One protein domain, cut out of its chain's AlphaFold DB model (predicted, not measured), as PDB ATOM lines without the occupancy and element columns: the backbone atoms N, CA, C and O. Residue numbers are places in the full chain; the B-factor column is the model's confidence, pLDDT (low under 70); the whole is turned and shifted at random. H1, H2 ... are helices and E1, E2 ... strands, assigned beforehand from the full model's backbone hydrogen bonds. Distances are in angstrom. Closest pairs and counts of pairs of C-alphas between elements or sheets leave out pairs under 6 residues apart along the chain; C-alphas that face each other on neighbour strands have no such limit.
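AT A GLANCE: This is residues 35 to 111 of the 131 residues of a protein of Escherichia coli (UniProt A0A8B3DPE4). With little regular structure, the domain is a rod: a small sheet near one end, helix H1 at the other, and a long winding loop, residues 65 to 100, between. The sheet is a meander, E1 - E2 - E3, each strand the antiparallel neighbour of the one before. The 77 printed residues hold three named strands, then one named helix; the class is mixed, with 24 residues in named elements. It is only just extended, close to loose, with a radius of gyration of the C-alphas of 17.3 A and spans of 55 by 25 by 24 A.

HOW THE PARTS SIT: E1, residues 44 to 47, and the inner strand E2, residues 53 to 57, form a hairpin at 172 degrees; N 46 and O 54 are within hydrogen-bond range, 2.9 A. E2 and E3, residues 60 to 64, form another at 165 degrees, with N 55 and O 62 at 2.8 A. H1, residues 101 to 110, is not on the sheet; each of its O i to N i+4 pairs is within range.

IN THESE COORDINATES: E3 spans 12.7 A from C-alpha 60 at (183.783, 235.278, 183.746), E2 11.4 A, E1 9.9 A. H1 spans 14.2 A, ending at C-alpha 110 (187.263, 221.669, 221.385).

THE WHOLE: The farthest C-alphas, Thr 41 and His 111, are 55.1 A apart. The printed part has no cut; the E3 to H1 link is long. No printed residue is under 70 in pLDDT.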
ATOM      1  N   ARG A  35     171.564 222.176 171.940       94.12
ATOM      2  CA  ARG A  35     172.200 223.477 171.758       94.12
ATOM      3  C   ARG A  35     171.963 224.357 172.982       94.12
ATOM      4  O   ARG A  35     170.812 224.670 173.292       94.12
ATOM      5  N   LEU A  36     173.051 224.817 173.598       94.69
ATOM      6  CA  LEU A  36     172.994 225.800 174.672       94.69
ATOM      7  C   LEU A  36     172.312 227.088 174.172       94.69
ATOM      8  O   LEU A  36     172.626 227.596 173.093       94.69
ATOM      9  N   LYS A  37     171.344 227.591 174.940       93.81
ATOM     10  CA  LYS A  37     170.554 228.793 174.621       93.81
ATOM     11  C   LYS A  37     170.880 229.907 175.612       93.81
ATOM     12  O   LYS A  37     171.367 229.639 176.701       93.81
ATOM     13  N   GLY A  38     170.550 231.146 175.247       93.69
ATOM     14  CA  GLY A  38     170.659 232.295 176.153       93.69
ATOM     15  C   GLY A  38     172.056 232.903 176.273       93.69
ATOM     16  O   GLY A  38     172.242 233.771 177.115       93.69
ATOM     17  N   LEU A  39     173.010 232.493 175.429       97.06
ATOM     18  CA  LEU A  39     174.304 233.165 175.326       97.06
ATOM     19  C   LEU A  39     174.111 234.615 174.880       97.06
ATOM     20  O   LEU A  39     173.406 234.885 173.899       97.06
ATOM     21  N   GLN A  40     174.760 235.539 175.579       97.69
ATOM     22  CA  GLN A  40     174.847 236.922 175.140       97.69
ATOM     23  C   GLN A  40     175.745 237.027 173.905       97.69
ATOM     24  O   GLN A  40     176.613 236.185 173.653       97.69
ATOM     25  N   THR A  41     175.556 238.087 173.116       97.50
ATOM     26  CA  THR A  41     176.370 238.345 171.924       97.50
ATOM     27  C   THR A  41     177.854 238.271 172.263       97.50
ATOM     28  O   THR A  41     178.331 239.072 173.062       97.50
ATOM     29  N   GLY A  42     178.573 237.348 171.616       97.25
ATOM     30  CA  GLY A  42     180.019 237.140 171.726       97.25
ATOM     31  C   GLY A  42     180.486 236.242 172.878       97.25
ATOM     32  O   GLY A  42     181.695 236.100 173.051       97.25
ATOM     33  N   GLU A  43     179.575 235.637 173.638       98.25
ATOM     34  CA  GLU A  43     179.900 234.512 174.523       98.25
ATOM     35  C   GLU A  43     180.063 233.218 173.716       98.25
ATOM     36  O   GLU A  43     179.462 233.043 172.651       98.25
ATOM     37  N   VAL A  44     180.880 232.296 174.225       97.38
ATOM     38  CA  VAL A  44     181.121 230.992 173.593       97.38
ATOM     39  C   VAL A  44     181.113 229.886 174.636       97.38
ATOM     40  O   VAL A  44     181.522 230.097 175.775       97.38
ATOM     41  N   ALA A  45     180.675 228.693 174.240       97.06
ATOM     42  CA  ALA A  45     180.611 227.552 175.138       97.06
ATOM     43  C   ALA A  45     180.959 226.238 174.437       97.06
ATOM     44  O   ALA A  45     180.666 226.043 173.255       97.06
ATOM     45  N   VAL A  46     181.526 225.318 175.215       96.00
ATOM     46  CA  VAL A  46     181.591 223.886 174.906       96.00
ATOM     47  C   VAL A  46     180.568 223.194 175.799       96.00
ATOM     48  O   VAL A  46     180.550 223.459 176.998       96.00
ATOM     49  N   TYR A  47     179.714 222.341 175.235       96.06
ATOM     50  CA  TYR A  47     178.606 221.706 175.956       96.06
ATOM     51  C   TYR A  47     178.319 220.290 175.439       96.06
ATOM     52  O   TYR A  47     178.773 219.926 174.350       96.06
ATOM     53  N   ASP A  48     177.559 219.510 176.211       95.94
ATOM     54  CA  ASP A  48     177.120 218.156 175.848       95.94
ATOM     55  C   ASP A  48     175.590 217.973 175.876       95.94
ATOM     56  O   ASP A  48     174.828 218.891 176.184       95.94
ATOM     57  N   ASP A  49     175.130 216.771 175.514       95.88
ATOM     58  CA  ASP A  49     173.713 216.399 175.475       95.88
ATOM     59  C   ASP A  49     173.069 216.236 176.856       95.88
ATOM     60  O   ASP A  49     171.846 216.146 176.978       95.88
ATOM     61  N   GLN A  50     173.887 216.223 177.903       96.44
ATOM     62  CA  GLN A  50     173.457 216.037 179.277       96.44
ATOM     63  C   GLN A  50     173.483 217.344 180.084       96.44
ATOM     64  O   GLN A  50     173.319 217.305 181.305       96.44
ATOM     65  N   GLY A  51     173.683 218.481 179.411       95.69
ATOM     66  CA  GLY A  51     173.626 219.823 179.986       95.69
ATOM     67  C   GLY A  51     174.931 220.322 180.608       95.69
ATOM     68  O   GLY A  51     174.938 221.425 181.147       95.69
ATOM     69  N   GLN A  52     176.028 219.561 180.550       97.94
ATOM     70  CA  GLN A  52     177.316 220.041 181.058       97.94
ATOM     71  C   GLN A  52     177.862 221.135 180.141       97.94
ATOM     72  O   GLN A  52     177.683 221.066 178.922       97.94
ATOM     73  N   SER A  53     178.571 222.118 180.699       97.81
ATOM     74  CA  SER A  53     179.205 223.153 179.882       97.81
ATOM     75  C   SER A  53     180.456 223.783 180.494       97.81
ATOM     76  O   SER A  53     180.648 223.821 181.708       97.81
ATOM     77  N   VAL A  54     181.303 224.318 179.616       98.19
ATOM     78  CA  VAL A  54     182.309 225.335 179.935       98.19
ATOM     79  C   VAL A  54     181.981 226.554 179.087       98.19
ATOM     80  O   VAL A  54     182.076 226.490 177.859       98.19
ATOM     81  N   THR A  55     181.596 227.648 179.736       98.44
ATOM     82  CA  THR A  55     181.116 228.870 179.083       98.44
ATOM     83  C   THR A  55     182.051 230.033 179.388       98.44
ATOM     84  O   THR A  55     182.298 230.349 180.550       98.44
ATOM     85  N   LEU A  56     182.563 230.679 178.339       98.44
ATOM     86  CA  LEU A  56     183.262 231.960 178.424       98.44
ATOM     87  C   LEU A  56     182.202 233.069 178.347       98.44
ATOM     88  O   LEU A  56     181.783 233.458 177.251       98.44
ATOM     89  N   ALA A  57     181.733 233.509 179.515       97.81
ATOM     90  CA  ALA A  57     180.674 234.500 179.679       97.81
ATOM     91  C   ALA A  57     181.241 235.909 179.924       97.81
ATOM     92  O   ALA A  57     182.446 236.093 180.123       97.81
ATOM     93  N   ARG A  58     180.374 236.926 179.915       97.62
ATOM     94  CA  ARG A  58     180.775 238.329 180.144       97.62
ATOM     95  C   ARG A  58     181.323 238.600 181.542       97.62
ATOM     96  O   ARG A  58     182.295 239.337 181.663       97.62
ATOM     97  N   GLU A  59     180.754 237.955 182.552       96.75
ATOM     98  CA  GLU A  59     181.162 238.103 183.956       96.75
ATOM     99  C   GLU A  59     182.283 237.131 184.369       96.75
ATOM    100  O   GLU A  59     182.755 237.162 185.501       96.75
ATOM    101  N   GLY A  60     182.726 236.247 183.467       97.25
ATOM    102  CA  GLY A  60     183.783 235.278 183.746       97.25
ATOM    103  C   GLY A  60     183.549 233.913 183.107       97.25
ATOM    104  O   GLY A  60     182.731 233.745 182.206       97.25
ATOM    105  N   ILE A  61     184.301 232.916 183.571       98.31
ATOM    106  CA  ILE A  61     184.201 231.540 183.077       98.31
ATOM    107  C   ILE A  61     183.300 230.737 184.011       98.31
ATOM    108  O   ILE A  61     183.568 230.657 185.208       98.31
ATOM    109  N   VAL A  62     182.275 230.092 183.453       98.00
ATOM    110  CA  VAL A  62     181.376 229.201 184.196       98.00
ATOM    111  C   VAL A  62     181.608 227.764 183.750       98.00
ATOM    112  O   VAL A  62     181.499 227.448 182.565       98.00
ATOM    113  N   VAL A  63     181.917 226.889 184.707       98.25
ATOM    114  CA  VAL A  63     181.973 225.439 184.498       98.25
ATOM    115  C   VAL A  63     180.760 224.822 185.183       98.25
ATOM    116  O   VAL A  63     180.712 224.753 186.410       98.25
ATOM    117  N   ASP A  64     179.784 224.388 184.390       97.75
ATOM    118  CA  ASP A  64     178.565 223.749 184.880       97.75
ATOM    119  C   ASP A  64     178.657 222.229 184.704       97.75
ATOM    120  O   ASP A  64     178.759 221.708 183.589       97.75
ATOM    121  N   GLY A  65     178.632 221.511 185.826       97.75
ATOM    122  CA  GLY A  65     178.650 220.051 185.857       97.75
ATOM    123  C   GLY A  65     177.284 219.398 185.625       97.75
ATOM    124  O   GLY A  65     177.226 218.171 185.576       97.75
ATOM    125  N   ALA A  66     176.190 220.162 185.529       97.62
ATOM    126  CA  ALA A  66     174.821 219.648 185.414       97.62
ATOM    127  C   ALA A  66     174.488 218.577 186.477       97.62
ATOM    128  O   ALA A  66     173.933 217.517 186.183       97.62
ATOM    129  N   GLY A  67     174.899 218.830 187.724       97.44
ATOM    130  CA  GLY A  67     174.726 217.904 188.852       97.44
ATOM    131  C   GLY A  67     175.738 216.752 188.916       97.44
ATOM    132  O   GLY A  67     175.603 215.876 189.770       97.44
ATOM    133  N   LYS A  68     176.755 216.735 188.050       97.94
ATOM    134  CA  LYS A  68     177.818 215.719 188.038       97.94
ATOM    135  C   LYS A  68     179.142 216.274 188.545       97.94
ATOM    136  O   LYS A  68     179.358 217.478 188.644       97.94
ATOM    137  N   THR A  69     180.054 215.359 188.851       97.38
ATOM    138  CA  THR A  69     181.380 215.673 189.383       97.38
ATOM    139  C   THR A  69     182.296 216.296 188.328       97.38
ATOM    140  O   THR A  69     182.487 215.735 187.251       97.38
ATOM    141  N   ILE A  70     182.964 217.395 188.685       97.62
ATOM    142  CA  ILE A  70     184.111 217.939 187.946       97.62
ATOM    143  C   ILE A  70     185.385 217.322 188.532       97.62
ATOM    144  O   ILE A  70     185.618 217.412 189.735       97.62
ATOM    145  N   THR A  71     186.208 216.677 187.699       97.00
ATOM    146  CA  THR A  71     187.436 215.989 188.141       97.00
ATOM    147  C   THR A  71     188.664 216.513 187.402       97.00
ATOM    148  O   THR A  71     188.747 216.407 186.181       97.00
ATOM    149  N   PHE A  72     189.662 216.980 188.153       96.69
ATOM    150  CA  PHE A  72     191.016 217.238 187.657       96.69
ATOM    151  C   PHE A  72     191.914 216.066 188.065       96.69
ATOM    152  O   PHE A  72     192.034 215.765 189.251       96.69
ATOM    153  N   ARG A  73     192.520 215.363 187.103       97.19
ATOM    154  CA  ARG A  73     193.260 214.112 187.351       97.19
ATOM    155  C   ARG A  73     194.610 214.113 186.635       97.19
ATOM    156  O   ARG A  73     194.730 214.665 185.548       97.19
ATOM    157  N   ASN A  74     195.600 213.453 187.239       96.50
ATOM    158  CA  ASN A  74     196.958 213.263 186.707       96.50
ATOM    159  C   ASN A  74     197.714 214.569 186.398       96.50
ATOM    160  O   ASN A  74     198.619 214.582 185.568       96.50
ATOM    161  N   ALA A  75     197.367 215.660 187.082       96.88
ATOM    162  CA  ALA A  75     198.162 216.880 187.103       96.88
ATOM    163  C   ALA A  75     199.069 216.869 188.348       96.88
ATOM    164  O   ALA A  75     198.597 216.515 189.429       96.88
ATOM    165  N   PRO A  76     200.344 217.286 188.248       97.62
ATOM    166  CA  PRO A  76     201.243 217.333 189.405       97.62
ATOM    167  C   PRO A  76     200.882 218.447 190.400       97.62
ATOM    168  O   PRO A  76     201.302 218.405 191.553       97.62
ATOM    169  N   LYS A  77     200.138 219.471 189.957       97.31
ATOM    170  CA  LYS A  77     199.735 220.621 190.772       97.31
ATOM    171  C   LYS A  77     198.494 221.288 190.182       97.31
ATOM    172  O   LYS A  77     198.448 221.538 188.981       97.31
ATOM    173  N   ALA A  78     197.550 221.654 191.044       97.31
ATOM    174  CA  ALA A  78     196.571 222.704 190.775       97.31
ATOM    175  C   ALA A  78     196.985 223.949 191.578       97.31
ATOM    176  O   ALA A  78     197.256 223.843 192.775       97.31
ATOM    177  N   ARG A  79     197.106 225.114 190.929       97.25
ATOM    178  CA  ARG A  79     197.435 226.395 191.577       97.25
ATOM    179  C   ARG A  79     196.314 227.388 191.298       97.25
ATOM    180  O   ARG A  79     195.968 227.581 190.139       97.25
ATOM    181  N   PHE A  80     195.831 228.043 192.346       97.44
ATOM    182  CA  PHE A  80     194.897 229.161 192.266       97.44
ATOM    183  C   PHE A  80     195.614 230.396 192.818       97.44
ATOM    184  O   PHE A  80     196.098 230.371 193.947       97.44
ATOM    185  N   GLU A  81     195.778 231.433 191.995       97.94
ATOM    186  CA  GLU A  81     196.422 232.706 192.371       97.94
ATOM    187  C   GLU A  81     195.355 233.760 192.683       97.94
ATOM    188  O   GLU A  81     195.328 234.845 192.114       97.94
ATOM    189  N   MET A  82     194.413 233.370 193.536       97.62
ATOM    190  CA  MET A  82     193.233 234.136 193.924       97.62
ATOM    191  C   MET A  82     192.661 233.545 195.217       97.62
ATOM    192  O   MET A  82     193.030 232.430 195.600       97.62
ATOM    193  N   ASP A  83     191.746 234.269 195.854       97.69
ATOM    194  CA  ASP A  83     190.986 233.745 196.986       97.69
ATOM    195  C   ASP A  83     190.013 232.647 196.542       97.69
ATOM    196  O   ASP A  83     189.581 232.585 195.387       97.69
ATOM    197  N   LEU A  84     189.671 231.758 197.476       96.81
ATOM    198  CA  LEU A  84     188.743 230.662 197.238       96.81
ATOM    199  C   LEU A  84     187.471 230.850 198.070       96.81
ATOM    200  O   LEU A  84     187.493 230.716 199.293       96.81
ATOM    201  N   GLU A  85     186.347 231.072 197.390       96.31
ATOM    202  CA  GLU A  85     185.015 231.083 197.996       96.31
ATOM    203  C   GLU A  85     184.352 229.703 197.840       96.31
ATOM    204  O   GLU A  85     184.098 229.243 196.726       96.31
ATOM    205  N   VAL A  86     184.084 229.016 198.959       96.81
ATOM    206  CA  VAL A  86     183.499 227.660 198.970       96.81
ATOM    207  C   VAL A  86     182.283 227.622 199.884       96.81
ATOM    208  O   VAL A  86     182.407 227.743 201.099       96.81
ATOM    209  N   THR A  87     181.101 227.399 199.309       96.56
ATOM    210  CA  THR A  87     179.853 227.224 200.075       96.56
ATOM    211  C   THR A  87     179.764 225.852 200.753       96.56
ATOM    212  O   THR A  87     179.068 225.691 201.752       96.56
ATOM    213  N   GLY A  88     180.468 224.857 200.205       95.94
ATOM    214  CA  GLY A  88     180.560 223.494 200.725       95.94
ATOM    215  C   GLY A  88     181.793 223.231 201.599       95.94
ATOM    216  O   GLY A  88     182.455 224.131 202.108       95.94
ATOM    217  N   GLN A  89     182.115 221.950 201.780       96.31
ATOM    218  CA  GLN A  89     183.296 221.521 202.530       96.31
ATOM    219  C   GLN A  89     184.551 221.517 201.657       96.31
ATOM    220  O   GLN A  89     184.523 221.051 200.521       96.31
ATOM    221  N   VAL A  90     185.677 221.929 202.239       96.69
ATOM    222  CA  VAL A  90     187.013 221.664 201.690       96.69
ATOM    223  C   VAL A  90     187.562 220.439 202.407       96.69
ATOM    224  O   VAL A  90     187.796 220.498 203.617       96.69
ATOM    225  N   LYS A  91     187.709 219.333 201.672       97.00
ATOM    226  CA  LYS A  91     188.281 218.072 202.157       97.00
ATOM    227  C   LYS A  91     189.617 217.829 201.463       97.00
ATOM    228  O   LYS A  91     189.647 217.738 200.237       97.00
ATOM    229  N   ASP A  92     190.693 217.717 202.229       96.31
ATOM    230  CA  ASP A  92     191.997 217.313 201.705       96.31
ATOM    231  C   ASP A  92     192.159 215.787 201.784       96.31
ATOM    232  O   ASP A  92     191.368 215.121 202.452       96.31
ATOM    233  N   LEU A  93     193.128 215.227 201.043       96.00
ATOM    234  CA  LEU A  93     193.538 213.808 201.080       96.00
ATOM    235  C   LEU A  93     192.369 212.806 201.252       96.00
ATOM    236  O   LEU A  93     192.423 211.894 202.081       96.00
ATOM    237  N   CYS A  94     191.288 212.996 200.484       94.19
ATOM    238  CA  CYS A  94     189.963 212.455 200.802       94.19
ATOM    239  C   CYS A  94     189.828 210.927 200.743       94.19
ATOM    240  O   CYS A  94     188.894 210.409 201.359       94.19
ATOM    241  N   ASP A  95     190.750 210.262 200.044       94.50
ATOM    242  CA  ASP A  95     190.849 208.804 199.872       94.50
ATOM    243  C   ASP A  95     191.980 208.196 200.729       94.50
ATOM    244  O   ASP A  95     192.451 207.086 200.490       94.50
ATOM    245  N   SER A  96     192.466 208.953 201.715       96.00
ATOM    246  CA  SER A  96     193.506 208.555 202.660       96.00
ATOM    247  C   SER A  96     193.145 209.081 204.058       96.00
ATOM    248  O   SER A  96     192.004 208.948 204.493       96.00
ATOM    249  N   THR A  97     194.091 209.675 204.782       95.12
ATOM    250  CA  THR A  97     193.916 210.176 206.155       95.12
ATOM    251  C   THR A  97     193.451 211.632 206.231       95.12
ATOM    252  O   THR A  97     193.601 212.267 207.273       95.12
ATOM    253  N   GLY A  98     192.961 212.194 205.128       95.31
ATOM    254  CA  GLY A  98     192.544 213.590 205.070       95.31
ATOM    255  C   GLY A  98     191.310 213.910 205.903       95.31
ATOM    256  O   GLY A  98     190.576 213.021 206.346       95.31
ATOM    257  N   THR A  99     191.055 215.198 206.100       96.88
ATOM    258  CA  THR A  99     189.917 215.682 206.889       96.88
ATOM    259  C   THR A  99     189.276 216.898 206.221       96.88
ATOM    260  O   THR A  99     189.659 217.303 205.125       96.88
ATOM    261  N   THR A 100     188.228 217.457 206.821       97.31
ATOM    262  CA  THR A 100     187.609 218.692 206.329       97.31
ATOM    263  C   THR A 100     188.090 219.894 207.125       97.31
ATOM    264  O   THR A 100     188.337 219.800 208.329       97.31
ATOM    265  N   MET A 101     188.111 221.068 206.492       95.94
ATOM    266  CA  MET A 101     188.353 222.323 207.211       95.94
ATOM    267  C   MET A 101     187.349 222.532 208.360       95.94
ATOM    268  O   MET A 101     187.719 223.064 209.401       95.94
ATOM    269  N   SER A 102     186.094 222.080 208.225       95.38
ATOM    270  CA  SER A 102     185.120 222.128 209.329       95.38
ATOM    271  C   SER A 102     185.476 221.209 210.495       95.38
ATOM    272  O   SER A 102     185.370 221.632 211.644       95.38
ATOM    273  N   ALA A 103     185.947 219.990 210.229       95.69
ATOM    274  CA  ALA A 103     186.383 219.070 211.272       95.69
ATOM    275  C   ALA A 103     187.630 219.599 211.994       95.69
ATOM    276  O   ALA A 103     187.711 219.488 213.217       95.69
ATOM    277  N   MET A 104     188.558 220.240 211.272       96.25
ATOM    278  CA  MET A 104     189.706 220.919 211.887       96.25
ATOM    279  C   MET A 104     189.267 222.053 212.825       96.25
ATOM    280  O   MET A 104     189.785 222.141 213.937       96.25
ATOM    281  N   ARG A 105     188.277 222.872 212.430       96.19
ATOM    282  CA  ARG A 105     187.715 223.925 213.300       96.19
ATOM    283  C   ARG A 105     187.106 223.349 214.575       96.19
ATOM    284  O   ARG A 105     187.410 223.835 215.656       96.19
ATOM    285  N   LEU A 106     186.317 222.279 214.467       95.25
ATOM    286  CA  LEU A 106     185.725 221.609 215.631       95.25
ATOM    287  C   LEU A 106     186.792 221.031 216.567       95.25
ATOM    288  O   LEU A 106     186.706 221.206 217.783       95.25
ATOM    289  N   ALA A 107     187.803 220.364 216.002       95.44
ATOM    290  CA  ALA A 107     188.914 219.822 216.772       95.44
ATOM    291  C   ALA A 107     189.662 220.938 217.510       95.44
ATOM    292  O   ALA A 107     189.901 220.811 218.709       95.44
ATOM    293  N   TYR A 108     189.957 222.052 216.834       96.06
ATOM    294  CA  TYR A 108     190.590 223.210 217.452       96.06
ATOM    295  C   TYR A 108     189.688 223.845 218.523       96.06
ATOM    296  O   TYR A 108     190.094 223.942 219.671       96.06
ATOM    297  N   ASN A 109     188.438 224.198 218.239       96.19
ATOM    298  CA  ASN A 109     187.575 224.856 219.233       96.19
ATOM    299  C   ASN A 109     187.296 223.962 220.459       96.19
ATOM    300  O   ASN A 109     186.957 224.450 221.536       96.19
ATOM    301  N   GLY A 110     187.426 222.640 220.310       94.94
ATOM    302  CA  GLY A 110     187.263 221.669 221.385       94.94
ATOM    303  C   GLY A 110     188.546 221.253 222.106       94.94
ATOM    304  O   GLY A 110     188.426 220.568 223.128       94.94
ATOM    305  N   HIS A 111     189.736 221.603 221.604       95.62
ATOM    306  CA  HIS A 111     190.977 221.029 222.126       95.62
ATOM    307  C   HIS A 111     191.287 221.513 223.542       95.62
ATOM    308  O   HIS A 111     190.920 222.608 223.952       95.62
TER     309      HIS A 111